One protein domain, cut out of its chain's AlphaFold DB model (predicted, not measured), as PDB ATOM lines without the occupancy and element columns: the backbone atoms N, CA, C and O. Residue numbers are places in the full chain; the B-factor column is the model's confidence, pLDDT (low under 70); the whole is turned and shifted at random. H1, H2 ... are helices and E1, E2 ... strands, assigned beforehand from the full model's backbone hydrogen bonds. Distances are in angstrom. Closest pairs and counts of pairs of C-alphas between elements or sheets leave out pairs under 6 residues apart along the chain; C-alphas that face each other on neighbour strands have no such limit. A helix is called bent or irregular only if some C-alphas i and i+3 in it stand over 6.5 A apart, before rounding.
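AT A GLANCE: This is residues 26 to 243 of the 287 residues of an uncharacterized protein of Tatlockia micdadei (UniProt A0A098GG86). A twisted parallel sheet of five strands lies between helices: H8b, the second arm of the bent helix H8, covers one face, and the long helix H2 lies over the other, continuing past the sheet. H5, H6 and H9 pack on H2, while H7 and H8a make a helical hairpin off the sheet. The printed part has 218 residues with nine named helices and five named strands, E1 H1 H2 E2 H3 H4 H5 H6 E3 H7 H8 E4 E5 H9 along the chain; the sheet's order is E3 E2 E4 E1 E5, and the class is mixed, helices and strands. It is compact, with a radius of gyration of the C-alphas of 17.3 A and spans of 51 by 43 by 31 A.

IN THESE COORDINATES: The strands are E3 (144 to 146), E2 (82 to 85), E4 (201 to 207, 19.1 A), E1 (29 to 36, 21.2 A) and E5 (221 to 223). E1 begins at C-alpha 29 (214.621, 202.963, 282.844). The helices are H1 (45 to 48), H2 (54 to 76, 33.2 A), H3 (101 to 105), H4 (109 to 113), H5 (121 to 130), H6 (132 to 138), H7 (151 to 164, 19.9 A), H8 (168 to 197) and H9 (235 to 242), which ends at C-alpha 242 (238.339, 172.762, 293.670). H8, one helix by its hydrogen bonds, is bent, with C-alphas 177 and 180 7.2 A apart; its arms are H8a (168 to 177) and H8b (180 to 197, 25.8 A). H4 is only just irregular, with C-alphas 109 and 112 6.9 A apart.

HOW THE PARTS SIT: In the parallel sheet, N 146 and O 83 are 2.9 A apart, N 84 and O 203 2.9 A, N 32 and O 202 2.8 A, and N 31 and O 222 2.8 A, within hydrogen-bond range. H8b and H2 are on opposite faces; the closest C-alphas of H8b and E2 are Cys 190 and Val 84, 6.3 A. H2, the hub, touches H5 (Ala 65 and Val 128, 5.1 A), H6 (Gln 68 and Ala 132, 5.0 A), H9 (Val 59 and Ala 238, 5.4 A) and H4 (Gln 73 and Phe 112, 6.0 A). H3 is close to but not clearly touching H5, at 6.7 A between the C-alphas of Glu 103 and Val 126. H7 and H8a, a hairpin, touch at a shallow tilt of 24 degrees, opposite ways, closest at the C-alphas of Ala 164 and Gln 170, 5.6 A. Every O i to N i+4 pair is within hydrogen-bond range in H3, H5, H6, H7, H8a, H8b and H9; H2 has 18 of 19, H4 has 0 of 1 but 1 of 2 O i to N i+3 pairs, and H1 is too short for an i+4 pair.

THE WHOLE: The C-alphas farthest apart, those of Pro 26 and Ser 51, are 55.3 A apart. The printed part has no cut. The links E2 to H3, E4 to E5 and E5 to H9 are long. Residues 39 to 56 and 96 to 97 have pLDDT under 70; H1, mean 39, touches no helix and is not on the sheet.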
ATOM      1  N   PRO A  26     212.447 211.406 283.830       72.06
ATOM      2  CA  PRO A  26     212.448 210.646 285.077       72.06
ATOM      3  C   PRO A  26     211.743 209.288 284.962       72.06
ATOM      4  O   PRO A  26     211.879 208.480 285.870       72.06
ATOM      5  N   ARG A  27     211.028 209.020 283.863       81.81
ATOM      6  CA  ARG A  27     210.423 207.722 283.531       81.81
ATOM      7  C   ARG A  27     211.352 206.778 282.760       81.81
ATOM      8  O   ARG A  27     210.943 205.667 282.441       81.81
ATOM      9  N   THR A  28     212.555 207.220 282.391       93.25
ATOM     10  CA  THR A  28     213.482 206.399 281.608       93.25
ATOM     11  C   THR A  28     214.147 205.362 282.498       93.25
ATOM     12  O   THR A  28     214.828 205.720 283.458       93.25
ATOM     13  N   VAL A  29     214.006 204.090 282.135       95.81
ATOM     14  CA  VAL A  29     214.621 202.963 282.844       95.81
ATOM     15  C   VAL A  29     215.987 202.657 282.230       95.81
ATOM     16  O   VAL A  29     216.123 202.539 281.012       95.81
ATOM     17  N   VAL A  30     217.014 202.532 283.066       96.50
ATOM     18  CA  VAL A  30     218.385 202.201 282.673       96.50
ATOM     19  C   VAL A  30     218.673 200.761 283.075       96.50
ATOM     20  O   VAL A  30     218.803 200.461 284.257       96.50
ATOM     21  N   ILE A  31     218.794 199.868 282.095       97.69
ATOM     22  CA  ILE A  31     219.021 198.437 282.325       97.69
ATOM     23  C   ILE A  31     220.493 198.110 282.065       97.69
ATOM     24  O   ILE A  31     221.012 198.327 280.968       97.69
ATOM     25  N   THR A  32     221.152 197.541 283.073       97.81
ATOM     26  CA  THR A  32     222.510 196.998 282.980       97.81
ATOM     27  C   THR A  32     222.456 195.482 283.079       97.81
ATOM     28  O   THR A  32     222.063 194.938 284.108       97.81
ATOM     29  N   HIS A  33     222.865 194.785 282.018       97.50
ATOM     30  CA  HIS A  33     222.963 193.324 282.033       97.50
ATOM     31  C   HIS A  33     224.224 192.891 282.783       97.50
ATOM     32  O   HIS A  33     225.341 193.121 282.316       97.50
ATOM     33  N   ILE A  34     224.038 192.239 283.928       97.56
ATOM     34  CA  ILE A  34     225.097 191.562 284.676       97.56
ATOM     35  C   ILE A  34     225.137 190.113 284.196       97.56
ATOM     36  O   ILE A  34     224.286 189.297 284.555       97.56
ATOM     37  N   LYS A  35     226.110 189.803 283.337       94.25
ATOM     38  CA  LYS A  35     226.266 188.474 282.752       94.25
ATOM     39  C   LYS A  35     226.791 187.514 283.797       94.25
ATOM     40  O   LYS A  35     227.931 187.638 284.237       94.25
ATOM     41  N   MET A  36     225.993 186.513 284.123       92.88
ATOM     42  CA  MET A  36     226.387 185.477 285.068       92.88
ATOM     43  C   MET A  36     226.601 184.125 284.392       92.88
ATOM     44  O   MET A  36     225.914 183.760 283.431       92.88
ATOM     45  N   LEU A  37     227.542 183.362 284.943       89.69
ATOM     46  CA  LEU A  37     227.571 181.914 284.842       89.69
ATOM     47  C   LEU A  37     226.751 181.376 286.012       89.69
ATOM     48  O   LEU A  37     227.085 181.566 287.179       89.69
ATOM     49  N   HIS A  38     225.660 180.715 285.685       77.81
ATOM     50  CA  HIS A  38     224.828 180.003 286.638       77.81
ATOM     51  C   HIS A  38     224.772 178.543 286.207       77.81
ATOM     52  O   HIS A  38     225.119 178.207 285.064       77.81
ATOM     53  N   GLY A  39     224.365 177.671 287.124       63.97
ATOM     54  CA  GLY A  39     223.974 176.332 286.728       63.97
ATOM     55  C   GLY A  39     222.901 176.477 285.659       63.97
ATOM     56  O   GLY A  39     221.895 177.141 285.888       63.97
ATOM     57  N   ALA A  40     223.104 175.915 284.467       51.56
ATOM     58  CA  ALA A  40     221.976 175.793 283.552       51.56
ATOM     59  C   ALA A  40     220.848 175.050 284.308       51.56
ATOM     60  O   ALA A  40     221.169 174.273 285.212       51.56
ATOM     61  N   PRO A  41     219.568 175.161 283.908       46.53
ATOM     62  CA  PRO A  41     218.497 174.293 284.439       46.53
ATOM     63  C   PRO A  41     218.898 172.794 284.471       46.53
ATOM     64  O   PRO A  41     218.385 171.981 285.223       46.53
ATOM     65  N   LYS A  42     219.914 172.462 283.668       44.75
ATOM     66  CA  LYS A  42     220.696 171.234 283.566       44.75
ATOM     67  C   LYS A  42     221.581 170.818 284.752       44.75
ATOM     68  O   LYS A  42     222.196 169.761 284.630       44.75
ATOM     69  N   GLU A  43     221.709 171.542 285.863       41.19
ATOM     70  CA  GLU A  43     222.372 170.941 287.043       41.19
ATOM     71  C   GLU A  43     221.602 169.715 287.576       41.19
ATOM     72  O   GLU A  43     222.217 168.825 288.166       41.19
ATOM     73  N   ASP A  44     220.317 169.571 287.226       38.47
ATOM     74  CA  ASP A  44     219.581 168.304 287.325       38.47
ATOM     75  C   ASP A  44     219.819 167.350 286.141       38.47
ATOM     76  O   ASP A  44     219.935 166.140 286.335       38.47
ATOM     77  N   MET A  45     220.023 167.850 284.919       39.62
ATOM     78  CA  MET A  45     220.325 166.984 283.769       39.62
ATOM     79  C   MET A  45     221.657 166.227 283.864       39.62
ATOM     80  O   MET A  45     221.795 165.138 283.304       39.62
ATOM     81  N   TYR A  46     222.658 166.768 284.559       37.88
ATOM     82  CA  TYR A  46     223.938 166.074 284.744       37.88
ATOM     83  C   TYR A  46     223.921 165.066 285.901       37.88
ATOM     84  O   TYR A  46     224.875 164.299 286.037       37.88
ATOM     85  N   LYS A  47     222.844 164.989 286.701       40.12
ATOM     86  CA  LYS A  47     222.715 163.970 287.762       40.12
ATOM     87  C   LYS A  47     222.516 162.551 287.215       40.12
ATOM     88  O   LYS A  47     222.665 161.593 287.968       40.12
ATOM     89  N   HIS A  48     222.230 162.395 285.918       38.62
ATOM     90  CA  HIS A  48     221.960 161.089 285.300       38.62
ATOM     91  C   HIS A  48     222.971 160.640 284.240       38.62
ATOM     92  O   HIS A  48     222.869 159.516 283.753       38.62
ATOM     93  N   THR A  49     223.984 161.446 283.926       37.22
ATOM     94  CA  THR A  49     225.188 160.952 283.246       37.22
ATOM     95  C   THR A  49     226.222 160.589 284.299       37.22
ATOM     96  O   THR A  49     226.988 161.442 284.733       37.22
ATOM     97  N   ASP A  50     226.152 159.333 284.738       35.84
ATOM     98  CA  ASP A  50     227.253 158.485 285.201       35.84
ATOM     99  C   ASP A  50     228.468 159.166 285.847       35.84
ATOM    100  O   ASP A  50     229.224 159.860 285.179       35.84
ATOM    101  N   SER A  51     228.688 158.876 287.137       34.97
ATOM    102  CA  SER A  51     229.878 158.202 287.713       34.97
ATOM    103  C   SER A  51     231.309 158.434 287.151       34.97
ATOM    104  O   SER A  51     232.236 157.745 287.572       34.97
ATOM    105  N   MET A  52     231.557 159.419 286.284       36.06
ATOM    106  CA  MET A  52     232.806 159.611 285.531       36.06
ATOM    107  C   MET A  52     233.374 161.040 285.569       36.06
ATOM    108  O   MET A  52     234.410 161.296 284.961       36.06
ATOM    109  N   PHE A  53     232.778 161.975 286.316       38.16
ATOM    110  CA  PHE A  53     233.231 163.375 286.327       38.16
ATOM    111  C   PHE A  53     233.284 163.984 287.733       38.16
ATOM    112  O   PHE A  53     232.535 164.900 288.073       38.16
ATOM    113  N   THR A  54     234.189 163.497 288.580       50.56
ATOM    114  CA  THR A  54     234.399 164.078 289.916       50.56
ATOM    115  C   THR A  54     235.220 165.372 289.871       50.56
ATOM    116  O   THR A  54     234.844 166.334 290.529       50.56
ATOM    117  N   ASP A  55     236.266 165.458 289.040       50.62
ATOM    118  CA  ASP A  55     237.113 166.665 288.979       50.62
ATOM    119  C   ASP A  55     236.526 167.784 288.098       50.62
ATOM    120  O   ASP A  55     236.542 168.953 288.486       50.62
ATOM    121  N   SER A  56     235.962 167.467 286.925       58.59
ATOM    122  CA  SER A  56     235.407 168.495 286.025       58.59
ATOM    123  C   SER A  56     234.118 169.126 286.560       58.59
ATOM    124  O   SER A  56     233.885 170.312 286.320       58.59
ATOM    125  N   SER A  57     233.315 168.379 287.326       74.75
ATOM    126  CA  SER A  57     232.113 168.929 287.961       74.75
ATOM    127  C   SER A  57     232.470 169.905 289.081       74.75
ATOM    128  O   SER A  57     231.855 170.964 289.178       74.75
ATOM    129  N   GLN A  58     233.510 169.621 289.870       81.44
ATOM    130  CA  GLN A  58     233.948 170.519 290.943       81.44
ATOM    131  C   GLN A  58     234.618 171.791 290.419       81.44
ATOM    132  O   GLN A  58     234.399 172.877 290.957       81.44
ATOM    133  N   VAL A  59     235.380 171.693 289.325       85.31
ATOM    134  CA  VAL A  59     235.913 172.873 288.627       85.31
ATOM    135  C   VAL A  59     234.777 173.755 288.109       85.31
ATOM    136  O   VAL A  59     234.827 174.972 288.289       85.31
ATOM    137  N   LEU A  60     233.741 173.165 287.503       84.19
ATOM    138  CA  LEU A  60     232.577 173.914 287.026       84.19
ATOM    139  C   LEU A  60     231.826 174.585 288.182       84.19
ATOM    140  O   LEU A  60     231.594 175.788 288.117       84.19
ATOM    141  N   LYS A  61     231.533 173.854 289.263       88.19
ATOM    142  CA  LYS A  61     230.915 174.416 290.476       88.19
ATOM    143  C   LYS A  61     231.731 175.568 291.051       88.19
ATOM    144  O   LYS A  61     231.176 176.598 291.410       88.19
ATOM    145  N   THR A  62     233.056 175.441 291.069       91.00
ATOM    146  CA  THR A  62     233.950 176.518 291.517       91.00
ATOM    147  C   THR A  62     233.859 177.744 290.607       91.00
ATOM    148  O   THR A  62     233.805 178.863 291.109       91.00
ATOM    149  N   LYS A  63     233.794 177.561 289.281       91.38
ATOM    150  CA  LYS A  63     233.593 178.667 288.326       91.38
ATOM    151  C   LYS A  63     232.223 179.333 288.497       91.38
ATOM    152  O   LYS A  63     232.154 180.557 288.457       91.38
ATOM    153  N   ILE A  64     231.164 178.554 288.724       91.75
ATOM    154  CA  ILE A  64     229.820 179.077 289.012       91.75
ATOM    155  C   ILE A  64     229.850 179.882 290.312       91.75
ATOM    156  O   ILE A  64     229.471 181.047 290.303       91.75
ATOM    157  N   ALA A  65     230.388 179.325 291.400       94.31
ATOM    158  CA  ALA A  65     230.534 180.036 292.670       94.31
ATOM    159  C   ALA A  65     231.315 181.349 292.509       94.31
ATOM    160  O   ALA A  65     230.917 182.370 293.060       94.31
ATOM    161  N   ALA A  66     232.403 181.339 291.733       96.12
ATOM    162  CA  ALA A  66     233.197 182.532 291.459       96.12
ATOM    163  C   ALA A  66     232.395 183.583 290.686       96.12
ATOM    164  O   ALA A  66     232.463 184.767 291.009       96.12
ATOM    165  N   SER A  67     231.609 183.151 289.697       96.38
ATOM    166  CA  SER A  67     230.708 184.026 288.953       96.38
ATOM    167  C   SER A  67     229.652 184.651 289.858       96.38
ATOM    168  O   SER A  67     229.503 185.868 289.861       96.38
ATOM    169  N   GLN A  68     228.984 183.848 290.691       96.62
ATOM    170  CA  GLN A  68     227.989 184.337 291.645       96.62
ATOM    171  C   GLN A  68     228.620 185.273 292.685       96.62
ATOM    172  O   GLN A  68     228.057 186.311 293.016       96.62
ATOM    173  N   PHE A  69     229.836 184.988 293.147       97.62
ATOM    174  CA  PHE A  69     230.559 185.902 294.025       97.62
ATOM    175  C   PHE A  69     230.853 187.250 293.347       97.62
ATOM    176  O   PHE A  69     230.605 188.299 293.936       97.62
ATOM    177  N   ALA A  70     231.309 187.239 292.091       97.75
ATOM    178  CA  ALA A  70     231.541 188.459 291.320       97.75
ATOM    179  C   ALA A  70     230.241 189.243 291.060       97.75
ATOM    180  O   ALA A  70     230.237 190.467 291.170       97.75
ATOM    181  N   VAL A  71     229.130 188.549 290.783       98.12
ATOM    182  CA  VAL A  71     227.788 189.148 290.679       98.12
ATOM    183  C   VAL A  71     227.402 189.827 291.990       98.12
ATOM    184  O   VAL A  71     226.958 190.972 291.966       98.12
ATOM    185  N   ALA A  72     227.600 189.161 293.132       98.00
ATOM    186  CA  ALA A  72     227.290 189.728 294.441       98.00
ATOM    187  C   ALA A  72     228.071 191.026 294.683       98.00
ATOM    188  O   ALA A  72     227.495 192.053 295.041       98.00
ATOM    189  N   GLN A  73     229.380 191.001 294.419       97.50
ATOM    190  CA  GLN A  73     230.236 192.178 294.532       97.50
ATOM    191  C   GLN A  73     229.813 193.298 293.584       97.50
ATOM    192  O   GLN A  73     229.899 194.466 293.950       97.50
ATOM    193  N   GLU A  74     229.370 192.970 292.372       97.75
ATOM    194  CA  GLU A  74     228.895 193.974 291.427       97.75
ATOM    195  C   GLU A  74     227.584 194.609 291.892       97.75
ATOM    196  O   GLU A  74     227.498 195.831 291.922       97.75
ATOM    197  N   ILE A  75     226.612 193.818 292.356       98.19
ATOM    198  CA  ILE A  75     225.354 194.329 292.927       98.19
ATOM    199  C   ILE A  75     225.633 195.327 294.058       98.19
ATOM    200  O   ILE A  75     225.085 196.428 294.063       98.19
ATOM    201  N   LEU A  76     226.531 194.981 294.985       97.12
ATOM    202  CA  LEU A  76     226.849 195.820 296.146       97.12
ATOM    203  C   LEU A  76     227.520 197.157 295.784       97.12
ATOM    204  O   LEU A  76     227.471 198.096 296.579       97.12
ATOM    205  N   LYS A  77     228.101 197.294 294.583       96.38
ATOM    206  CA  LYS A  77     228.634 198.578 294.085       96.38
ATOM    207  C   LYS A  77     227.539 199.545 293.626       96.38
ATOM    208  O   LYS A  77     227.828 200.734 293.479       96.38
ATOM    209  N   HIS A  78     226.309 199.070 293.408       96.00
ATOM    210  CA  HIS A  78     225.181 199.874 292.916       96.00
ATOM    211  C   HIS A  78     223.988 199.827 293.887       96.00
ATOM    212  O   HIS A  78     222.913 199.356 293.516       96.00
ATOM    213  N   PRO A  79     224.121 200.347 295.122       94.12
ATOM    214  CA  PRO A  79     223.054 200.296 296.132       94.12
ATOM    215  C   PRO A  79     221.769 201.046 295.734       94.12
ATOM    216  O   PRO A  79     220.729 200.867 296.360       94.12
ATOM    217  N   GLN A  80     221.836 201.911 294.720       93.25
ATOM    218  CA  GLN A  80     220.703 202.650 294.162       93.25
ATOM    219  C   GLN A  80     219.950 201.907 293.049       93.25
ATOM    220  O   GLN A  80     219.000 202.465 292.504       93.25
ATOM    221  N   ALA A  81     220.424 200.728 292.643       96.94
ATOM    222  CA  ALA A  81     219.842 199.973 291.549       96.94
ATOM    223  C   ALA A  81     218.926 198.859 292.063       96.94
ATOM    224  O   ALA A  81     219.187 198.218 293.082       96.94
ATOM    225  N   VAL A  82     217.863 198.607 291.311       97.50
ATOM    226  CA  VAL A  82     216.966 197.475 291.533       97.50
ATOM    227  C   VAL A  82     217.588 196.217 290.947       97.50
ATOM    228  O   VAL A  82     218.181 196.269 289.873       97.50
ATOM    229  N   VAL A  83     217.445 195.078 291.622       98.31
ATOM    230  CA  VAL A  83     217.977 193.798 291.142       98.31
ATOM    231  C   VAL A  83     216.845 192.939 290.594       98.31
ATOM    232  O   VAL A  83     215.915 192.602 291.324       98.31
ATOM    233  N   VAL A  84     216.958 192.562 289.323       98.19
ATOM    234  CA  VAL A  84     216.102 191.581 288.645       98.19
ATOM    235  C   VAL A  84     216.952 190.363 288.307       98.19
ATOM    236  O   VAL A  84     218.038 190.512 287.751       98.19
ATOM    237  N   GLN A  85     216.480 189.162 288.633       96.00
ATOM    238  CA  GLN A  85     217.283 187.938 288.551       96.00
ATOM    239  C   GLN A  85     216.629 186.884 287.649       96.00
ATOM    240  O   GLN A  85     215.440 186.583 287.779       96.00
ATOM    241  N   GLU A  86     217.423 186.288 286.752       92.00
ATOM    242  CA  GLU A  86     217.008 185.161 285.906       92.00
ATOM    243  C   GLU A  86     216.448 184.001 286.730       92.00
ATOM    244  O   GLU A  86     217.054 183.591 287.722       92.00
ATOM    245  N   GLY A  87     215.327 183.445 286.265       84.69
ATOM    246  CA  GLY A  87     214.736 182.224 286.816       84.69
ATOM    247  C   GLY A  87     213.935 182.423 288.101       84.69
ATOM    248  O   GLY A  87     213.435 181.448 288.648       84.69
ATOM    249  N   LEU A  88     213.789 183.663 288.576       89.19
ATOM    250  CA  LEU A  88     212.822 184.002 289.615       89.19
ATOM    251  C   LEU A  88     211.480 184.372 288.987       89.19
ATOM    252  O   LEU A  88     211.428 185.251 288.125       89.19
ATOM    253  N   ASP A  89     210.417 183.737 289.470       86.88
ATOM    254  CA  ASP A  89     209.023 183.961 289.077       86.88
ATOM    255  C   ASP A  89     208.210 184.758 290.115       86.88
ATOM    256  O   ASP A  89     207.115 185.242 289.827       86.88
ATOM    257  N   HIS A  90     208.766 184.962 291.309       89.94
ATOM    258  CA  HIS A  90     208.201 185.796 292.365       89.94
ATOM    259  C   HIS A  90     209.260 186.701 293.007       89.94
ATOM    260  O   HIS A  90     210.465 186.448 292.942       89.94
ATOM    261  N   GLU A  91     208.796 187.782 293.636       92.62
ATOM    262  CA  GLU A  91     209.659 188.686 294.397       92.62
ATOM    263  C   GLU A  91     210.165 188.028 295.681       92.62
ATOM    264  O   GLU A  91     209.423 187.337 296.380       92.62
ATOM    265  N   ARG A  92     211.416 188.329 296.032       91.31
ATOM    266  CA  ARG A  92     212.046 187.924 297.291       91.31
ATOM    267  C   ARG A  92     212.441 189.148 298.089       91.31
ATOM    268  O   ARG A  92     212.982 190.106 297.541       91.31
ATOM    269  N   SER A  93     212.177 189.113 299.387       89.19
ATOM    270  CA  SER A  93     212.511 190.182 300.327       89.19
ATOM    271  C   SER A  93     213.176 189.604 301.565       89.19
ATOM    272  O   SER A  93     212.959 188.438 301.904       89.19
ATOM    273  N   TYR A  94     213.921 190.445 302.282       83.88
ATOM    274  CA  TYR A  94     214.542 190.069 303.548       83.88
ATOM    275  C   TYR A  94     213.558 189.352 304.488       83.88
ATOM    276  O   TYR A  94     212.442 189.825 304.715       83.88
ATOM    277  N   GLY A  95     213.988 188.215 305.044       70.50
ATOM    278  CA  GLY A  95     213.204 187.412 305.987       70.50
ATOM    279  C   GLY A  95     212.108 186.538 305.366       70.50
ATOM    280  O   GLY A  95     211.375 185.902 306.117       70.50
ATOM    281  N   ASN A  96     211.987 186.496 304.034       69.19
ATOM    282  CA  ASN A  96     211.013 185.663 303.315       69.19
ATOM    283  C   ASN A  96     211.674 184.747 302.265       69.19
ATOM    284  O   ASN A  96     211.058 184.396 301.265       69.19
ATOM    285  N   ASP A  97     212.949 184.415 302.463       67.94
ATOM    286  CA  ASP A  97     213.714 183.539 301.575       67.94
ATOM    287  C   ASP A  97     213.789 182.111 302.134       67.94
ATOM    288  O   ASP A  97     213.829 181.895 303.343       67.94
ATOM    289  N   GLU A  98     213.863 181.127 301.237       77.56
ATOM    290  CA  GLU A  98     213.929 179.690 301.559       77.56
ATOM    291  C   GLU A  98     215.340 179.202 301.950       77.56
ATOM    292  O   GLU A  98     215.572 177.999 302.094       77.56
ATOM    293  N   ILE A  99     216.313 180.110 302.092       87.19
ATOM    294  CA  ILE A  99     217.689 179.751 302.460       87.19
ATOM    295  C   ILE A  99     217.727 179.434 303.959       87.19
ATOM    296  O   ILE A  99     217.339 180.258 304.786       87.19
ATOM    297  N   GLY A 100     218.199 178.237 304.318       87.19
ATOM    298  CA  GLY A 100     218.231 177.801 305.714       87.19
ATOM    299  C   GLY A 100     219.139 178.679 306.581       87.19
ATOM    300  O   GLY A 100     220.205 179.103 306.133       87.19
ATOM    301  N   GLU A 101     218.760 178.905 307.845       89.06
ATOM    302  CA  GLU A 101     219.549 179.716 308.792       89.06
ATOM    303  C   GLU A 101     220.997 179.222 308.927       89.06
ATOM    304  O   GLU A 101     221.924 180.027 309.014       89.06
ATOM    305  N   GLU A 102     221.210 177.902 308.891       90.88
ATOM    306  CA  GLU A 102     222.544 177.296 308.919       90.88
ATOM    307  C   GLU A 102     223.382 177.717 307.703       90.88
ATOM    308  O   GLU A 102     224.525 178.141 307.866       90.88
ATOM    309  N   GLU A 103     222.809 177.677 306.496       93.50
ATOM    310  CA  GLU A 103     223.486 178.093 305.262       93.50
ATOM    311  C   GLU A 103     223.785 179.602 305.277       93.50
ATOM    312  O   GLU A 103     224.883 180.013 304.899       93.50
ATOM    313  N   LEU A 104     222.849 180.427 305.760       91.56
ATOM    314  CA  LEU A 104     223.039 181.877 305.876       91.56
ATOM    315  C   LEU A 104     224.091 182.255 306.920       91.56
ATOM    316  O   LEU A 104     224.838 183.206 306.704       91.56
ATOM    317  N   SER A 105     224.199 181.494 308.014       93.56
ATOM    318  CA  SER A 105     225.184 181.735 309.078       93.56
ATOM    319  C   SER A 105     226.639 181.608 308.611       93.56
ATOM    320  O   SER A 105     227.551 182.112 309.268       93.56
ATOM    321  N   LEU A 106     226.864 180.978 307.451       94.69
ATOM    322  CA  LEU A 106     228.175 180.908 306.809       94.69
ATOM    323  C   LEU A 106     228.621 182.256 306.239       94.69
ATOM    324  O   LEU A 106     229.804 182.420 305.941       94.69
ATOM    325  N   PHE A 107     227.706 183.205 306.050       95.00
ATOM    326  CA  PHE A 107     227.987 184.508 305.470       95.00
ATOM    327  C   PHE A 107     227.860 185.607 306.522       95.00
ATOM    328  O   PHE A 107     226.991 185.607 307.388       95.00
ATOM    329  N   SER A 108     228.735 186.595 306.396       90.94
ATOM    330  CA  SER A 108     228.646 187.879 307.081       90.94
ATOM    331  C   SER A 108     228.524 189.002 306.056       90.94
ATOM    332  O   SER A 108     228.764 188.801 304.862       90.94
ATOM    333  N   LYS A 109     228.203 190.213 306.520       83.19
ATOM    334  CA  LYS A 109     228.129 191.392 305.644       83.19
ATOM    335  C   LYS A 109     229.453 191.655 304.920       83.19
ATOM    336  O   LYS A 109     229.452 192.018 303.753       83.19
ATOM    337  N   GLU A 110     230.565 191.375 305.590       91.06
ATOM    338  CA  GLU A 110     231.937 191.568 305.117       91.06
ATOM    339  C   GLU A 110     232.426 190.420 304.220       91.06
ATOM    340  O   GLU A 110     233.521 190.482 303.660       91.06
ATOM    341  N   THR A 111     231.654 189.336 304.071       93.56
ATOM    342  CA  THR A 111     232.075 188.182 303.257       93.56
ATOM    343  C   THR A 111     232.352 188.592 301.813       93.56
ATOM    344  O   THR A 111     233.331 188.134 301.225       93.56
ATOM    345  N   PHE A 112     231.551 189.507 301.269       94.69
ATOM    346  CA  PHE A 112     231.672 189.979 299.891       94.69
ATOM    347  C   PHE A 112     232.744 191.061 299.692       94.69
ATOM    348  O   PHE A 112     233.071 191.375 298.551       94.69
ATOM    349  N   ASP A 113     233.372 191.555 300.761       91.62
ATOM    350  CA  ASP A 113     234.545 192.439 300.667       91.62
ATOM    351  C   ASP A 113     235.855 191.650 300.470       91.62
ATOM    352  O   ASP A 113     236.916 192.228 300.223       91.62
ATOM    353  N   ASN A 114     235.804 190.320 300.592       89.06
ATOM    354  CA  ASN A 114     236.968 189.444 300.482       89.06
ATOM    355  C   ASN A 114     237.270 189.004 299.042       89.06
ATOM    356  O   ASN A 114     236.485 189.177 298.113       89.06
ATOM    357  N   ASP A 115     238.424 188.357 298.871       92.38
ATOM    358  CA  ASP A 115     238.769 187.650 297.639       92.38
ATOM    359  C   ASP A 115     238.030 186.307 297.572       92.38
ATOM    360  O   ASP A 115     237.961 185.591 298.572       92.38
ATOM    361  N   PHE A 116     237.583 185.894 296.382       94.56
ATOM    362  CA  PHE A 116     236.915 184.597 296.180       94.56
ATOM    363  C   PHE A 116     237.723 183.407 296.735       94.56
ATOM    364  O   PHE A 116     237.168 182.463 297.302       94.56
ATOM    365  N   ALA A 117     239.056 183.470 296.636       92.75
ATOM    366  CA  ALA A 117     239.959 182.443 297.153       92.75
ATOM    367  C   ALA A 117     239.860 182.239 298.679       92.75
ATOM    368  O   ALA A 117     240.222 181.168 299.168       92.75
ATOM    369  N   LYS A 118     239.360 183.236 299.424       92.75
ATOM    370  CA  LYS A 118     239.169 183.182 300.883       92.75
ATOM    371  C   LYS A 118     237.851 182.533 301.297       92.75
ATOM    372  O   LYS A 118     237.704 182.206 302.469       92.75
ATOM    373  N   LEU A 119     236.914 182.331 300.367       93.88
ATOM    374  CA  LEU A 119     235.665 181.647 300.685       93.88
ATOM    375  C   LEU A 119     235.921 180.187 301.045       93.88
ATOM    376  O   LEU A 119     236.712 179.509 300.379       93.88
ATOM    377  N   THR A 120     235.203 179.694 302.049       92.88
ATOM    378  CA  THR A 120     235.185 178.273 302.401       92.88
ATOM    379  C   THR A 120     234.481 177.460 301.314       92.88
ATOM    380  O   THR A 120     233.689 177.986 300.529       92.88
ATOM    381  N   SER A 121     234.732 176.149 301.267       91.19
ATOM    382  CA  SER A 121     234.024 175.264 300.332       91.19
ATOM    383  C   SER A 121     232.506 175.321 300.520       91.19
ATOM    384  O   SER A 121     231.779 175.364 299.536       91.19
ATOM    385  N   GLN A 122     232.035 175.411 301.767       93.25
ATOM    386  CA  GLN A 122     230.608 175.500 302.085       93.25
ATOM    387  C   GLN A 122     229.990 176.804 301.559       93.25
ATOM    388  O   GLN A 122     228.949 176.766 300.916       93.25
ATOM    389  N   GLN A 123     230.658 177.951 301.733       94.88
ATOM    390  CA  GLN A 123     230.189 179.221 301.160       94.88
ATOM    391  C   GLN A 123     230.080 179.146 299.630       94.88
ATOM    392  O   GLN A 123     229.118 179.634 299.041       94.88
ATOM    393  N   ARG A 124     231.045 178.500 298.965       94.12
ATOM    394  CA  ARG A 124     231.000 178.309 297.507       94.12
ATOM    395  C   ARG A 124     229.841 177.408 297.084       94.12
ATOM    396  O   ARG A 124     229.191 177.711 296.092       94.12
ATOM    397  N   GLU A 125     229.563 176.338 297.823       91.12
ATOM    398  CA  GLU A 125     228.415 175.460 297.557       91.12
ATOM    399  C   GLU A 125     227.081 176.199 297.702       91.12
ATOM    400  O   GLU A 125     226.225 176.083 296.824       91.12
ATOM    401  N   VAL A 126     226.926 177.016 298.749       93.00
ATOM    402  CA  VAL A 126     225.724 177.843 298.940       93.00
ATOM    403  C   VAL A 126     225.567 178.854 297.797       93.00
ATOM    404  O   VAL A 126     224.465 178.995 297.272       93.00
ATOM    405  N   LEU A 127     226.656 179.492 297.342       93.25
ATOM    406  CA  LEU A 127     226.635 180.397 296.180       93.25
ATOM    407  C   LEU A 127     226.168 179.709 294.891       93.25
ATOM    408  O   LEU A 127     225.442 180.320 294.111       93.25
ATOM    409  N   VAL A 128     226.574 178.457 294.660       91.00
ATOM    410  CA  VAL A 128     226.105 177.670 293.507       91.00
ATOM    411  C   VAL A 128     224.613 177.382 293.631       91.00
ATOM    412  O   VAL A 128     223.876 177.588 292.676       91.00
ATOM    413  N   LYS A 129     224.173 176.935 294.810       88.44
ATOM    414  CA  LYS A 129     222.803 176.468 295.050       88.44
ATOM    415  C   LYS A 129     221.762 177.587 295.003       88.44
ATOM    416  O   LYS A 129     220.690 177.385 294.447       88.44
ATOM    417  N   HIS A 130     222.057 178.732 295.616       89.81
ATOM    418  CA  HIS A 130     221.059 179.781 295.868       89.81
ATOM    419  C   HIS A 130     221.267 181.054 295.051       89.81
ATOM    420  O   HIS A 130     220.438 181.957 295.117       89.81
ATOM    421  N   HIS A 131     222.348 181.123 294.272       91.94
ATOM    422  CA  HIS A 131     222.770 182.309 293.527       91.94
ATOM    423  C   HIS A 131     223.076 183.523 294.424       91.94
ATOM    424  O   HIS A 131     222.799 183.570 295.621       91.94
ATOM    425  N   ALA A 132     223.697 184.537 293.829       94.38
ATOM    426  CA  ALA A 132     224.182 185.712 294.541       94.38
ATOM    427  C   ALA A 132     223.067 186.576 295.152       94.38
ATOM    428  O   ALA A 132     223.092 186.893 296.342       94.38
ATOM    429  N   ALA A 133     222.097 186.983 294.326       95.50
ATOM    430  CA  ALA A 133     221.095 187.971 294.714       95.50
ATOM    431  C   ALA A 133     220.197 187.497 295.878       95.50
ATOM    432  O   ALA A 133     220.027 188.276 296.819       95.50
ATOM    433  N   PRO A 134     219.692 186.244 295.903       93.94
ATOM    434  CA  PRO A 134     218.927 185.744 297.047       93.94
ATOM    435  C   PRO A 134     219.727 185.743 298.356       93.94
ATOM    436  O   PRO A 134     219.216 186.187 299.379       93.94
ATOM    437  N   ILE A 135     221.010 185.356 298.328       94.88
ATOM    438  CA  ILE A 135     221.873 185.397 299.524       94.88
ATOM    439  C   ILE A 135     222.024 186.836 300.037       94.88
ATOM    440  O   ILE A 135     221.858 187.088 301.230       94.88
ATOM    441  N   LEU A 136     222.296 187.804 299.153       95.94
ATOM    442  CA  LEU A 136     222.398 189.217 299.544       95.94
ATOM    443  C   LEU A 136     221.093 189.748 300.154       95.94
ATOM    444  O   LEU A 136     221.128 190.501 301.130       95.94
ATOM    445  N   CYS A 137     219.952 189.356 299.587       94.88
ATOM    446  CA  CYS A 137     218.625 189.725 300.073       94.88
ATOM    447  C   CYS A 137     218.358 189.142 301.463       94.88
ATOM    448  O   CYS A 137     218.000 189.875 302.384       94.88
ATOM    449  N   SER A 138     218.643 187.854 301.653       93.06
ATOM    450  CA  SER A 138     218.516 187.158 302.936       93.06
ATOM    451  C   SER A 138     219.418 187.730 304.037       93.06
ATOM    452  O   SER A 138     219.031 187.751 305.202       93.06
ATOM    453  N   LEU A 139     220.598 188.255 303.686       92.56
ATOM    454  CA  LEU A 139     221.505 188.943 304.620       92.56
ATOM    455  C   LEU A 139     221.108 190.403 304.903       92.56
ATOM    456  O   LEU A 139     221.765 191.086 305.697       92.56
ATOM    457  N   GLY A 140     220.065 190.910 304.238       92.81
ATOM    458  CA  GLY A 140     219.620 192.299 304.340       92.81
ATOM    459  C   GLY A 140     220.619 193.296 303.748       92.81
ATOM    460  O   GLY A 140     220.666 194.449 304.178       92.81
ATOM    461  N   LEU A 141     221.457 192.848 302.807       94.50
ATOM    462  CA  LEU A 141     222.418 193.691 302.089       94.50
ATOM    463  C   LEU A 141     221.781 194.394 300.888       94.50
ATOM    464  O   LEU A 141     222.210 195.482 300.513       94.50
ATOM    465  N   ILE A 142     220.733 193.795 300.325       95.06
ATOM    466  CA  ILE A 142     219.821 194.431 299.373       95.06
ATOM    467  C   ILE A 142     218.384 194.257 299.873       95.06
ATOM    468  O   ILE A 142     218.092 193.271 300.550       95.06
ATOM    469  N   PRO A 143     217.474 195.201 299.580       92.69
ATOM    470  CA  PRO A 143     216.128 195.162 300.148       92.69
ATOM    471  C   PRO A 143     215.245 194.075 299.525       92.69
ATOM    472  O   PRO A 143     214.363 193.538 300.198       92.69
ATOM    473  N   LYS A 144     215.437 193.805 298.229       95.12
ATOM    474  CA  LYS A 144     214.545 192.963 297.434       95.12
ATOM    475  C   LYS A 144     215.243 192.448 296.172       95.12
ATOM    476  O   LYS A 144     216.096 193.144 295.619       95.12
ATOM    477  N   VAL A 145     214.824 191.277 295.698       96.88
ATOM    478  CA  VAL A 145     215.116 190.751 294.358       96.88
ATOM    479  C   VAL A 145     213.801 190.567 293.615       96.88
ATOM    480  O   VAL A 145     212.873 189.943 294.130       96.88
ATOM    481  N   TYR A 146     213.722 191.117 292.411       97.38
ATOM    482  CA  TYR A 146     212.538 191.048 291.567       97.38
ATOM    483  C   TYR A 146     212.633 189.884 290.565       97.38
ATOM    484  O   TYR A 146     213.742 189.518 290.146       97.38
ATOM    485  N   PRO A 147     211.485 189.301 290.177       96.19
ATOM    486  CA  PRO A 147     211.430 188.237 289.185       96.19
ATOM    487  C   PRO A 147     211.805 188.743 287.794       96.19
ATOM    488  O   PRO A 147     211.767 189.940 287.530       96.19
ATOM    489  N   SER A 148     212.164 187.824 286.902       95.81
ATOM    490  CA  SER A 148     212.453 188.114 285.486       95.81
ATOM    491  C   SER A 148     211.529 187.378 284.516       95.81
ATOM    492  O   SER A 148     211.643 187.548 283.304       95.81
ATOM    493  N   ILE A 149     210.644 186.533 285.034       94.25
ATOM    494  CA  ILE A 149     209.753 185.686 284.253       94.25
ATOM    495  C   ILE A 149     208.408 185.588 284.969       94.25
ATOM    496  O   ILE A 149     208.347 185.642 286.195       94.25
ATOM    497  N   ASP A 150     207.321 185.455 284.215       94.50
ATOM    498  CA  ASP A 150     206.002 185.249 284.818       94.50
ATOM    499  C   ASP A 150     205.850 183.803 285.333       94.50
ATOM    500  O   ASP A 150     206.314 182.880 284.652       94.50
ATOM    501  N   PRO A 151     205.132 183.562 286.450       92.94
ATOM    502  CA  PRO A 151     204.904 182.217 287.002       92.94
ATOM    503  C   PRO A 151     204.358 181.194 286.002       92.94
ATOM    504  O   PRO A 151     204.811 180.048 285.960       92.94
ATOM    505  N   ASP A 152     203.425 181.611 285.144       93.94
ATOM    506  CA  ASP A 152     202.842 180.736 284.122       93.94
ATOM    507  C   ASP A 152     203.871 180.352 283.050       93.94
ATOM    508  O   ASP A 152     203.884 179.221 282.563       93.94
ATOM    509  N   THR A 153     204.753 181.291 282.689       91.81
ATOM    510  CA  THR A 153     205.814 181.051 281.700       91.81
ATOM    511  C   THR A 153     206.916 180.183 282.295       91.81
ATOM    512  O   THR A 153     207.399 179.268 281.631       91.81
ATOM    513  N   TRP A 154     207.280 180.428 283.555       89.38
ATOM    514  CA  TRP A 154     208.221 179.601 284.304       89.38
ATOM    515  C   TRP A 154     207.741 178.153 284.411       89.38
ATOM    516  O   TRP A 154     208.490 177.234 284.083       89.38
ATOM    517  N   SER A 155     206.472 177.957 284.774       90.25
ATOM    518  CA  SER A 155     205.868 176.628 284.901       90.25
ATOM    519  C   SER A 155     205.885 175.862 283.572       90.25
ATOM    520  O   SER A 155     206.361 174.731 283.524       90.25
ATOM    521  N   GLN A 156     205.462 176.488 282.466       92.69
ATOM    522  CA  GLN A 156     205.468 175.853 281.136       92.69
ATOM    523  C   GLN A 156     206.883 175.552 280.623       92.69
ATOM    524  O   GLN A 156     207.120 174.512 280.008       92.69
ATOM    525  N   LEU A 157     207.842 176.446 280.877       89.31
ATOM    526  CA  LEU A 157     209.243 176.196 280.558       89.31
ATOM    527  C   LEU A 157     209.775 174.984 281.327       89.31
ATOM    528  O   LEU A 157     210.468 174.151 280.744       89.31
ATOM    529  N   HIS A 158     209.471 174.896 282.621       86.06
ATOM    530  CA  HIS A 158     209.907 173.787 283.457       86.06
ATOM    531  C   HIS A 158     209.307 172.460 282.972       86.06
ATOM    532  O   HIS A 158     210.044 171.493 282.802       86.06
ATOM    533  N   GLU A 159     208.016 172.432 282.630       89.50
ATOM    534  CA  GLU A 159     207.367 171.265 282.020       89.50
ATOM    535  C   GLU A 159     208.039 170.830 280.705       89.50
ATOM    536  O   GLU A 159     208.306 169.643 280.515       89.50
ATOM    537  N   ASP A 160     208.370 171.773 279.814       88.69
ATOM    538  CA  ASP A 160     209.057 171.473 278.551       88.69
ATOM    539  C   ASP A 160     210.493 170.954 278.773       88.69
ATOM    540  O   ASP A 160     210.975 170.107 278.014       88.69
ATOM    541  N   ILE A 161     211.194 171.448 279.801       84.12
ATOM    542  CA  ILE A 161     212.525 170.956 280.192       84.12
ATOM    543  C   ILE A 161     212.419 169.527 280.737       84.12
ATOM    544  O   ILE A 161     213.152 168.646 280.281       84.12
ATOM    545  N   GLU A 162     211.479 169.274 281.649       84.06
ATOM    546  CA  GLU A 162     211.235 167.949 282.226       84.06
ATOM    547  C   GLU A 162     210.809 166.932 281.159       84.06
ATOM    548  O   GLU A 162     211.281 165.790 281.140       84.06
ATOM    549  N   ALA A 163     209.975 167.349 280.202       87.12
ATOM    550  CA  ALA A 163     209.569 166.520 279.070       87.12
ATOM    551  C   ALA A 163     210.758 166.142 278.170       87.12
ATOM    552  O   ALA A 163     210.833 165.004 277.691       87.12
ATOM    553  N   ALA A 164     211.706 167.064 277.972       80.69
ATOM    554  CA  ALA A 164     212.916 166.820 277.192       80.69
ATOM    555  C   ALA A 164     213.925 165.903 277.911       80.69
ATOM    556  O   ALA A 164     214.777 165.282 277.261       80.69
ATOM    557  N   LYS A 165     213.829 165.776 279.244       75.81
ATOM    558  CA  LYS A 165     214.737 164.992 280.094       75.81
ATOM    559  C   LYS A 165     216.200 165.351 279.802       75.81
ATOM    560  O   LYS A 165     216.651 166.455 280.074       75.81
ATOM    561  N   ASN A 166     216.939 164.425 279.180       72.50
ATOM    562  CA  ASN A 166     218.349 164.576 278.818       72.50
ATOM    563  C   ASN A 166     218.593 164.651 277.302       72.50
ATOM    564  O   ASN A 166     219.732 164.525 276.847       72.50
ATOM    565  N   ASN A 167     217.545 164.842 276.496       81.19
ATOM    566  CA  ASN A 167     217.688 164.947 275.052       81.19
ATOM    567  C   ASN A 167     218.219 166.333 274.659       81.19
ATOM    568  O   ASN A 167     217.500 167.330 274.633       81.19
ATOM    569  N   MET A 168     219.507 166.385 274.316       77.12
ATOM    570  CA  MET A 168     220.203 167.625 273.974       77.12
ATOM    571  C   MET A 168     219.632 168.367 272.763       77.12
ATOM    572  O   MET A 168     219.793 169.584 272.702       77.12
ATOM    573  N   GLU A 169     219.006 167.677 271.812       82.62
ATOM    574  CA  GLU A 169     218.359 168.319 270.663       82.62
ATOM    575  C   GLU A 169     217.051 168.983 271.092       82.62
ATOM    576  O   GLU A 169     216.898 170.186 270.893       82.62
ATOM    577  N   GLN A 170     216.191 168.259 271.810       84.19
ATOM    578  CA  GLN A 170     214.939 168.810 272.346       84.19
ATOM    579  C   GLN A 170     215.188 169.996 273.277       84.19
ATOM    580  O   GLN A 170     214.499 171.000 273.205       84.19
ATOM    581  N   LEU A 171     216.234 169.953 274.099       79.94
ATOM    582  CA  LEU A 171     216.568 171.081 274.973       79.94
ATOM    583  C   LEU A 171     217.058 172.312 274.207       79.94
ATOM    584  O   LEU A 171     216.880 173.434 274.677       79.94
ATOM    585  N   LYS A 172     217.693 172.126 273.043       81.50
ATOM    586  CA  LYS A 172     218.016 173.248 272.151       81.50
ATOM    587  C   LYS A 172     216.746 173.820 271.531       81.50
ATOM    588  O   LYS A 172     216.650 175.036 271.423       81.50
ATOM    589  N   GLU A 173     215.793 172.971 271.154       87.25
ATOM    590  CA  GLU A 173     214.486 173.399 270.646       87.25
ATOM    591  C   GLU A 173     213.698 174.163 271.718       87.25
ATOM    592  O   GLU A 173     213.222 175.263 271.447       87.25
ATOM    593  N   THR A 174     213.651 173.655 272.955       86.62
ATOM    594  CA  THR A 174     213.072 174.339 274.121       86.62
ATOM    595  C   THR A 174     213.726 175.707 274.322       86.62
ATOM    596  O   THR A 174     213.037 176.720 274.399       86.62
ATOM    597  N   GLU A 175     215.058 175.783 274.321       84.69
ATOM    598  CA  GLU A 175     215.761 177.061 274.470       84.69
ATOM    599  C   GLU A 175     215.456 178.040 273.323       84.69
ATOM    600  O   GLU A 175     215.228 179.224 273.566       84.69
ATOM    601  N   GLN A 176     215.401 177.572 272.073       87.25
ATOM    602  CA  GLN A 176     215.046 178.406 270.918       87.25
ATOM    603  C   GLN A 176     213.596 178.904 270.977       87.25
ATOM    604  O   GLN A 176     213.336 180.051 270.612       87.25
ATOM    605  N   LYS A 177     212.672 178.061 271.451       91.06
ATOM    606  CA  LYS A 177     211.254 178.388 271.639       91.06
ATOM    607  C   LYS A 177     211.072 179.466 272.708       91.06
ATOM    608  O   LYS A 177     210.384 180.453 272.464       91.06
ATOM    609  N   TRP A 178     211.681 179.284 273.879       90.00
ATOM    610  CA  TRP A 178     211.381 180.103 275.057       90.00
ATOM    611  C   TRP A 178     212.262 181.336 275.212       90.00
ATOM    612  O   TRP A 178     211.811 182.319 275.798       90.00
ATOM    613  N   ARG A 179     213.497 181.331 274.693       89.12
ATOM    614  CA  ARG A 179     214.431 182.455 274.866       89.12
ATOM    615  C   ARG A 179     213.828 183.815 274.485       89.12
ATOM    616  O   ARG A 179     213.938 184.714 275.312       89.12
ATOM    617  N   PRO A 180     213.196 184.010 273.308       92.00
ATOM    618  CA  PRO A 180     212.683 185.330 272.938       92.00
ATOM    619  C   PRO A 180     211.625 185.854 273.916       92.00
ATOM    620  O   PRO A 180     211.635 187.036 274.247       92.00
ATOM    621  N   LEU A 181     210.746 184.970 274.405       93.88
ATOM    622  CA  LEU A 181     209.720 185.325 275.383       93.88
ATOM    623  C   LEU A 181     210.337 185.661 276.744       93.88
ATOM    624  O   LEU A 181     210.003 186.693 277.316       93.88
ATOM    625  N   ARG A 182     211.280 184.838 277.227       92.56
ATOM    626  CA  ARG A 182     211.997 185.094 278.485       92.56
ATOM    627  C   ARG A 182     212.749 186.418 278.460       92.56
ATOM    628  O   ARG A 182     212.728 187.145 279.441       92.56
ATOM    629  N   GLU A 183     213.418 186.733 277.353       94.06
ATOM    630  CA  GLU A 183     214.148 187.995 277.239       94.06
ATOM    631  C   GLU A 183     213.199 189.200 277.218       94.06
ATOM    632  O   GLU A 183     213.497 190.206 277.859       94.06
ATOM    633  N   ALA A 184     212.056 189.098 276.527       95.88
ATOM    634  CA  ALA A 184     211.031 190.142 276.525       95.88
ATOM    635  C   ALA A 184     210.452 190.367 277.930       95.88
ATOM    636  O   ALA A 184     210.482 191.490 278.429       95.88
ATOM    637  N   GLN A 185     210.033 189.291 278.606       96.31
ATOM    638  CA  GLN A 185     209.530 189.366 279.977       96.31
ATOM    639  C   GLN A 185     210.573 189.921 280.941       96.31
ATOM    640  O   GLN A 185     210.239 190.771 281.757       96.31
ATOM    641  N   ALA A 186     211.843 189.528 280.827       97.12
ATOM    642  CA  ALA A 186     212.891 190.061 281.692       97.12
ATOM    643  C   ALA A 186     212.998 191.591 281.593       97.12
ATOM    644  O   ALA A 186     213.196 192.260 282.607       97.12
ATOM    645  N   VAL A 187     212.829 192.159 280.395       97.75
ATOM    646  CA  VAL A 187     212.809 193.615 280.190       97.75
ATOM    647  C   VAL A 187     211.543 194.249 280.771       97.75
ATOM    648  O   VAL A 187     211.643 195.276 281.444       97.75
ATOM    649  N   ASP A 188     210.376 193.638 280.573       97.06
ATOM    650  CA  ASP A 188     209.114 194.129 281.145       97.06
ATOM    651  C   ASP A 188     209.154 194.121 282.682       97.06
ATOM    652  O   ASP A 188     208.777 195.100 283.332       97.06
ATOM    653  N   HIS A 189     209.709 193.063 283.272       97.94
ATOM    654  CA  HIS A 189     209.943 192.950 284.710       97.94
ATOM    655  C   HIS A 189     210.966 193.968 285.219       97.94
ATOM    656  O   HIS A 189     210.769 194.521 286.295       97.94
ATOM    657  N   CYS A 190     212.004 194.306 284.445       98.12
ATOM    658  CA  CYS A 190     212.901 195.418 284.787       98.12
ATOM    659  C   CYS A 190     212.155 196.750 284.875       98.12
ATOM    660  O   CYS A 190     212.357 197.506 285.824       98.12
ATOM    661  N   ILE A 191     211.286 197.035 283.906       97.31
ATOM    662  CA  ILE A 191     210.494 198.270 283.893       97.31
ATOM    663  C   ILE A 191     209.543 198.311 285.089       97.31
ATOM    664  O   ILE A 191     209.464 199.328 285.778       97.31
ATOM    665  N   LYS A 192     208.850 197.204 285.361       97.19
ATOM    666  CA  LYS A 192     207.938 197.100 286.498       97.19
ATOM    667  C   LYS A 192     208.677 197.259 287.830       97.19
ATOM    668  O   LYS A 192     208.277 198.074 288.651       97.19
ATOM    669  N   ALA A 193     209.795 196.560 288.011       97.44
ATOM    670  CA  ALA A 193     210.602 196.628 289.225       97.44
ATOM    671  C   ALA A 193     211.147 198.045 289.485       97.44
ATOM    672  O   ALA A 193     211.149 198.513 290.624       97.44
ATOM    673  N   ALA A 194     211.561 198.750 288.427       96.88
ATOM    674  CA  ALA A 194     211.949 200.156 288.485       96.88
ATOM    675  C   ALA A 194     210.801 201.053 288.994       96.88
ATOM    676  O   ALA A 194     210.983 201.859 289.909       96.88
ATOM    677  N   GLN A 195     209.596 200.875 288.444       94.94
ATOM    678  CA  GLN A 195     208.403 201.628 288.841       94.94
ATOM    679  C   GLN A 195     207.994 201.337 290.291       94.94
ATOM    680  O   GLN A 195     207.783 202.276 291.060       94.94
ATOM    681  N   ASP A 196     207.947 200.062 290.676       95.19
ATOM    682  CA  ASP A 196     207.546 199.614 292.014       95.19
ATOM    683  C   ASP A 196     208.530 200.092 293.097       95.19
ATOM    684  O   ASP A 196     208.121 200.465 294.198       95.19
ATOM    685  N   ALA A 197     209.828 200.131 292.784       94.38
ATOM    686  CA  ALA A 197     210.863 200.627 293.689       94.38
ATOM    687  C   ALA A 197     211.020 202.159 293.681       94.38
ATOM    688  O   ALA A 197     211.719 202.704 294.537       94.38
ATOM    689  N   GLY A 198     210.428 202.861 292.707       93.50
ATOM    690  CA  GLY A 198     210.684 204.285 292.480       93.50
ATOM    691  C   GLY A 198     212.143 204.582 292.105       93.50
ATOM    692  O   GLY A 198     212.686 205.615 292.497       93.50
ATOM    693  N   MET A 199     212.790 203.665 291.383       94.06
ATOM    694  CA  MET A 199     214.200 203.724 290.986       94.06
ATOM    695  C   MET A 199     214.332 203.513 289.481       94.06
ATOM    696  O   MET A 199     213.642 202.682 288.915       94.06
ATOM    697  N   ASN A 200     215.260 204.214 288.830       94.94
ATOM    698  CA  ASN A 200     215.423 204.112 287.374       94.94
ATOM    699  C   ASN A 200     216.542 203.161 286.945       94.94
ATOM    700  O   ASN A 200     216.531 202.694 285.809       94.94
ATOM    701  N   ASP A 201     217.512 202.893 287.819       96.69
ATOM    702  CA  ASP A 201     218.630 202.001 287.516       96.69
ATOM    703  C   ASP A 201     218.243 200.557 287.862       96.69
ATOM    704  O   ASP A 201     217.815 200.275 288.981       96.69
ATOM    705  N   VAL A 202     218.430 199.635 286.919       98.31
ATOM    706  CA  VAL A 202     218.149 198.206 287.087       98.31
ATOM    707  C   VAL A 202     219.382 197.386 286.725       98.31
ATOM    708  O   VAL A 202     219.973 197.557 285.655       98.31
ATOM    709  N   LEU A 203     219.753 196.465 287.607       98.56
ATOM    710  CA  LEU A 203     220.689 195.384 287.341       98.56
ATOM    711  C   LEU A 203     219.895 194.141 286.944       98.56
ATOM    712  O   LEU A 203     219.237 193.521 287.777       98.56
ATOM    713  N   LEU A 204     219.976 193.779 285.668       98.19
ATOM    714  CA  LEU A 204     219.416 192.544 285.142       98.19
ATOM    715  C   LEU A 204     220.481 191.448 285.226       98.19
ATOM    716  O   LEU A 204     221.370 191.369 284.376       98.19
ATOM    717  N   VAL A 205     220.413 190.625 286.267       97.38
ATOM    718  CA  VAL A 205     221.314 189.491 286.480       97.38
ATOM    719  C   VAL A 205     220.806 188.304 285.674       97.38
ATOM    720  O   VAL A 205     219.801 187.683 286.018       97.38
ATOM    721  N   PHE A 206     221.487 188.008 284.570       94.00
ATOM    722  CA  PHE A 206     221.009 187.046 283.578       94.00
ATOM    723  C   PHE A 206     222.173 186.363 282.859       94.00
ATOM    724  O   PHE A 206     223.291 186.881 282.811       94.00
ATOM    725  N   GLY A 207     221.926 185.204 282.262       89.31
ATOM    726  CA  GLY A 207     222.909 184.421 281.531       89.31
ATOM    727  C   GLY A 207     223.649 185.218 280.461       89.31
ATOM    728  O   GLY A 207     223.097 186.076 279.772       89.31
ATOM    729  N   GLY A 208     224.930 184.901 280.278       79.44
ATOM    730  CA  GLY A 208     225.796 185.614 279.335       79.44
ATOM    731  C   GLY A 208     225.417 185.518 277.855       79.44
ATOM    732  O   GLY A 208     225.883 186.330 277.057       79.44
ATOM    733  N   GLY A 209     224.596 184.529 277.486       81.56
ATOM    734  CA  GLY A 209     224.201 184.239 276.104       81.56
ATOM    735  C   GLY A 209     223.012 185.046 275.573       81.56
ATOM    736  O   GLY A 209     222.549 184.748 274.470       81.56
ATOM    737  N   HIS A 210     222.514 186.010 276.349       87.38
ATOM    738  CA  HIS A 210     221.344 186.827 276.032       87.38
ATOM    739  C   HIS A 210     221.737 188.209 275.493       87.38
ATOM    740  O   HIS A 210     222.789 188.748 275.845       87.38
ATOM    741  N   ASP A 211     220.884 188.771 274.633       87.06
ATOM    742  CA  ASP A 211     221.032 190.121 274.082       87.06
ATOM    743  C   ASP A 211     219.712 190.888 274.198       87.06
ATOM    744  O   ASP A 211     218.785 190.691 273.412       87.06
ATOM    745  N   PHE A 212     219.652 191.778 275.186       92.62
ATOM    746  CA  PHE A 212     218.468 192.582 275.493       92.62
ATOM    747  C   PHE A 212     218.391 193.879 274.684       92.62
ATOM    748  O   PHE A 212     217.322 194.474 274.587       92.62
ATOM    749  N   SER A 213     219.492 194.308 274.055       87.06
ATOM    750  CA  SER A 213     219.573 195.606 273.364       87.06
ATOM    751  C   SER A 213     218.649 195.717 272.145       87.06
ATOM    752  O   SER A 213     218.355 196.810 271.661       87.06
ATOM    753  N   ARG A 214     218.177 194.570 271.649       89.19
ATOM    754  CA  ARG A 214     217.255 194.441 270.515       89.19
ATOM    755  C   ARG A 214     215.777 194.576 270.885       89.19
ATOM    756  O   ARG A 214     214.941 194.637 269.982       89.19
ATOM    757  N   ILE A 215     215.443 194.574 272.174       92.69
ATOM    758  CA  ILE A 215     214.058 194.581 272.648       92.69
ATOM    759  C   ILE A 215     213.543 196.016 272.650       92.69
ATOM    760  O   ILE A 215     214.204 196.935 273.126       92.69
ATOM    761  N   LYS A 216     212.364 196.213 272.058       91.12
ATOM    762  CA  LYS A 216     211.697 197.516 272.008       91.12
ATOM    763  C   LYS A 216     210.612 197.564 273.067       91.12
ATOM    764  O   LYS A 216     209.799 196.652 273.144       91.12
ATOM    765  N   THR A 217     210.583 198.657 273.808       91.06
ATOM    766  CA  THR A 217     209.668 198.899 274.920       91.06
ATOM    767  C   THR A 217     208.902 200.198 274.683       91.06
ATOM    768  O   THR A 217     209.378 201.103 273.995       91.06
ATOM    769  N   GLU A 218     207.691 200.300 275.233       90.44
ATOM    770  CA  GLU A 218     206.928 201.558 275.215       90.44
ATOM    771  C   GLU A 218     207.490 202.573 276.216       90.44
ATOM    772  O   GLU A 218     207.521 203.777 275.955       90.44
ATOM    773  N   THR A 219     207.958 202.079 277.365       89.75
ATOM    774  CA  THR A 219     208.676 202.892 278.349       89.75
ATOM    775  C   THR A 219     210.058 203.219 277.794       89.75
ATOM    776  O   THR A 219     210.747 202.297 277.366       89.75
ATOM    777  N   PRO A 220     210.512 204.486 277.812       92.06
ATOM    778  CA  PRO A 220     211.870 204.818 277.403       92.06
ATOM    779  C   PRO A 220     212.886 203.968 278.172       92.06
ATOM    780  O   PRO A 220     212.924 203.991 279.403       92.06
ATOM    781  N   THR A 221     213.703 203.202 277.452       94.06
ATOM    782  CA  THR A 221     214.691 202.295 278.046       94.06
ATOM    783  C   THR A 221     216.065 202.556 277.449       94.06
ATOM    784  O   THR A 221     216.212 202.686 276.234       94.06
ATOM    785  N   ILE A 222     217.081 202.636 278.307       94.50
ATOM    786  CA  ILE A 222     218.487 202.702 277.908       94.50
ATOM    787  C   ILE A 222     219.179 201.430 278.376       94.50
ATOM    788  O   ILE A 222     219.182 201.119 279.564       94.50
ATOM    789  N   TYR A 223     219.816 200.733 277.442       94.31
ATOM    790  CA  TYR A 223     220.683 199.599 277.741       94.31
ATOM    791  C   TYR A 223     222.124 200.087 277.872       94.31
ATOM    792  O   TYR A 223     222.657 200.725 276.960       94.31
ATOM    793  N   THR A 224     222.755 199.811 279.009       93.62
ATOM    794  CA  THR A 224     224.175 200.120 279.218       93.62
ATOM    795  C   THR A 224     225.059 198.991 278.683       93.62
ATOM    796  O   THR A 224     224.581 197.941 278.246       93.62
ATOM    797  N   ALA A 225     226.379 199.208 278.687       91.94
ATOM    798  CA  ALA A 225     227.316 198.142 278.366       91.94
ATOM    799  C   ALA A 225     227.180 196.995 279.391       91.94
ATOM    800  O   ALA A 225     227.185 197.269 280.593       91.94
ATOM    801  N   PRO A 226     227.081 195.731 278.944       93.31
ATOM    802  CA  PRO A 226     226.954 194.607 279.858       93.31
ATOM    803  C   PRO A 226     228.226 194.433 280.693       93.31
ATOM    804  O   PRO A 226     229.337 194.651 280.205       93.31
ATOM    805  N   ILE A 227     228.056 193.973 281.930       95.56
ATOM    806  CA  ILE A 227     229.154 193.633 282.838       95.56
ATOM    807  C   ILE A 227     229.355 192.122 282.798       95.56
ATOM    808  O   ILE A 227     228.412 191.364 283.017       95.56
ATOM    809  N   ASP A 228     230.570 191.679 282.477       93.94
ATOM    810  CA  ASP A 228     230.889 190.258 282.355       93.94
ATOM    811  C   ASP A 228     231.399 189.676 283.677       93.94
ATOM    812  O   ASP A 228     232.524 189.950 284.095       93.94
ATOM    813  N   CYS A 229     230.573 188.854 284.322       95.06
ATOM    814  CA  CYS A 229     230.928 188.104 285.523       95.06
ATOM    815  C   CYS A 229     230.995 186.589 285.259       95.06
ATOM    816  O   CYS A 229     231.022 185.820 286.214       95.06
ATOM    817  N   ILE A 230     231.009 186.117 284.004       89.00
ATOM    818  CA  ILE A 230     230.878 184.685 283.660       89.00
ATOM    819  C   ILE A 230     232.134 183.890 284.029       89.00
ATOM    820  O   ILE A 230     232.060 182.734 284.440       89.00
ATOM    821  N   SER A 231     233.317 184.465 283.826       85.25
ATOM    822  CA  SER A 231     234.598 183.769 284.027       85.25
ATOM    823  C   SER A 231     235.598 184.655 284.764       85.25
ATOM    824  O   SER A 231     236.616 185.041 284.191       85.25
ATOM    825  N   PRO A 232     235.323 184.989 286.039       89.44
ATOM    826  CA  PRO A 232     236.177 185.885 286.817       89.44
ATOM    827  C   PRO A 232     237.488 185.221 287.265       89.44
ATOM    828  O   PRO A 232     238.382 185.906 287.748       89.44
ATOM    829  N   ILE A 233     237.604 183.899 287.109       90.56
ATOM    830  CA  ILE A 233     238.801 183.113 287.416       90.56
ATOM    831  C   ILE A 233     239.176 182.223 286.231       90.56
ATOM    832  O   ILE A 233     238.317 181.759 285.472       90.56
ATOM    833  N   SER A 234     240.468 181.946 286.093       88.69
ATOM    834  CA  SER A 234     240.994 181.000 285.112       88.69
ATOM    835  C   SER A 234     240.635 179.553 285.465       88.69
ATOM    836  O   SER A 234     240.270 179.211 286.592       88.69
ATOM    837  N   GLU A 235     240.759 178.650 284.489       85.06
ATOM    838  CA  GLU A 235     240.540 177.224 284.742       85.06
ATOM    839  C   GLU A 235     241.562 176.625 285.712       85.06
ATOM    840  O   GLU A 235     241.202 175.769 286.517       85.06
ATOM    841  N   GLU A 236     242.811 177.084 285.664       88.38
ATOM    842  CA  GLU A 236     243.859 176.611 286.567       88.38
ATOM    843  C   GLU A 236     243.586 177.046 288.013       88.38
ATOM    844  O   GLU A 236     243.647 176.221 288.924       88.38
ATOM    845  N   GLU A 237     243.182 178.302 288.231       89.88
ATOM    846  CA  GLU A 237     242.749 178.775 289.554       89.88
ATOM    847  C   GLU A 237     241.545 177.975 290.062       89.88
ATOM    848  O   GLU A 237     241.544 177.514 291.204       89.88
ATOM    849  N   ALA A 238     240.551 177.727 289.203       88.31
ATOM    850  CA  ALA A 238     239.398 176.906 289.560       88.31
ATOM    851  C   ALA A 238     239.808 175.474 289.954       88.31
ATOM    852  O   ALA A 238     239.317 174.954 290.952       88.31
ATOM    853  N   ARG A 239     240.749 174.845 289.235       88.06
ATOM    854  CA  ARG A 239     241.296 173.516 289.578       88.06
ATOM    855  C   ARG A 239     242.031 173.509 290.910       88.06
ATOM    856  O   ARG A 239     241.943 172.530 291.646       88.06
ATOM    857  N   GLN A 240     242.772 174.565 291.230       89.06
ATOM    858  CA  GLN A 240     243.473 174.673 292.510       89.06
ATOM    859  C   GLN A 240     242.492 174.832 293.673       89.06
ATOM    860  O   GLN A 240     242.657 174.182 294.703       89.06
ATOM    861  N   LEU A 241     241.450 175.639 293.476       87.94
ATOM    862  CA  LEU A 241     240.417 175.926 294.467       87.94
ATOM    863  C   LEU A 241     239.401 174.786 294.648       87.94
ATOM    864  O   LEU A 241     238.814 174.689 295.724       87.94
ATOM    865  N   ALA A 242     239.214 173.937 293.633       84.56
ATOM    866  CA  ALA A 242     238.339 172.762 293.670       84.56
ATOM    867  C   ALA A 242     238.952 171.561 294.411       84.56
ATOM    868  O   ALA A 242     238.234 170.638 294.797       84.56
ATOM    869  N   LYS A 243     240.279 171.539 294.606       79.62
ATOM    870  CA  LYS A 243     240.931 170.466 295.363       79.62
ATOM    871  C   LYS A 243     240.421 170.499 296.804       79.62
ATOM    872  O   LYS A 243     240.407 171.577 297.401       79.62
TER     873      LYS A 243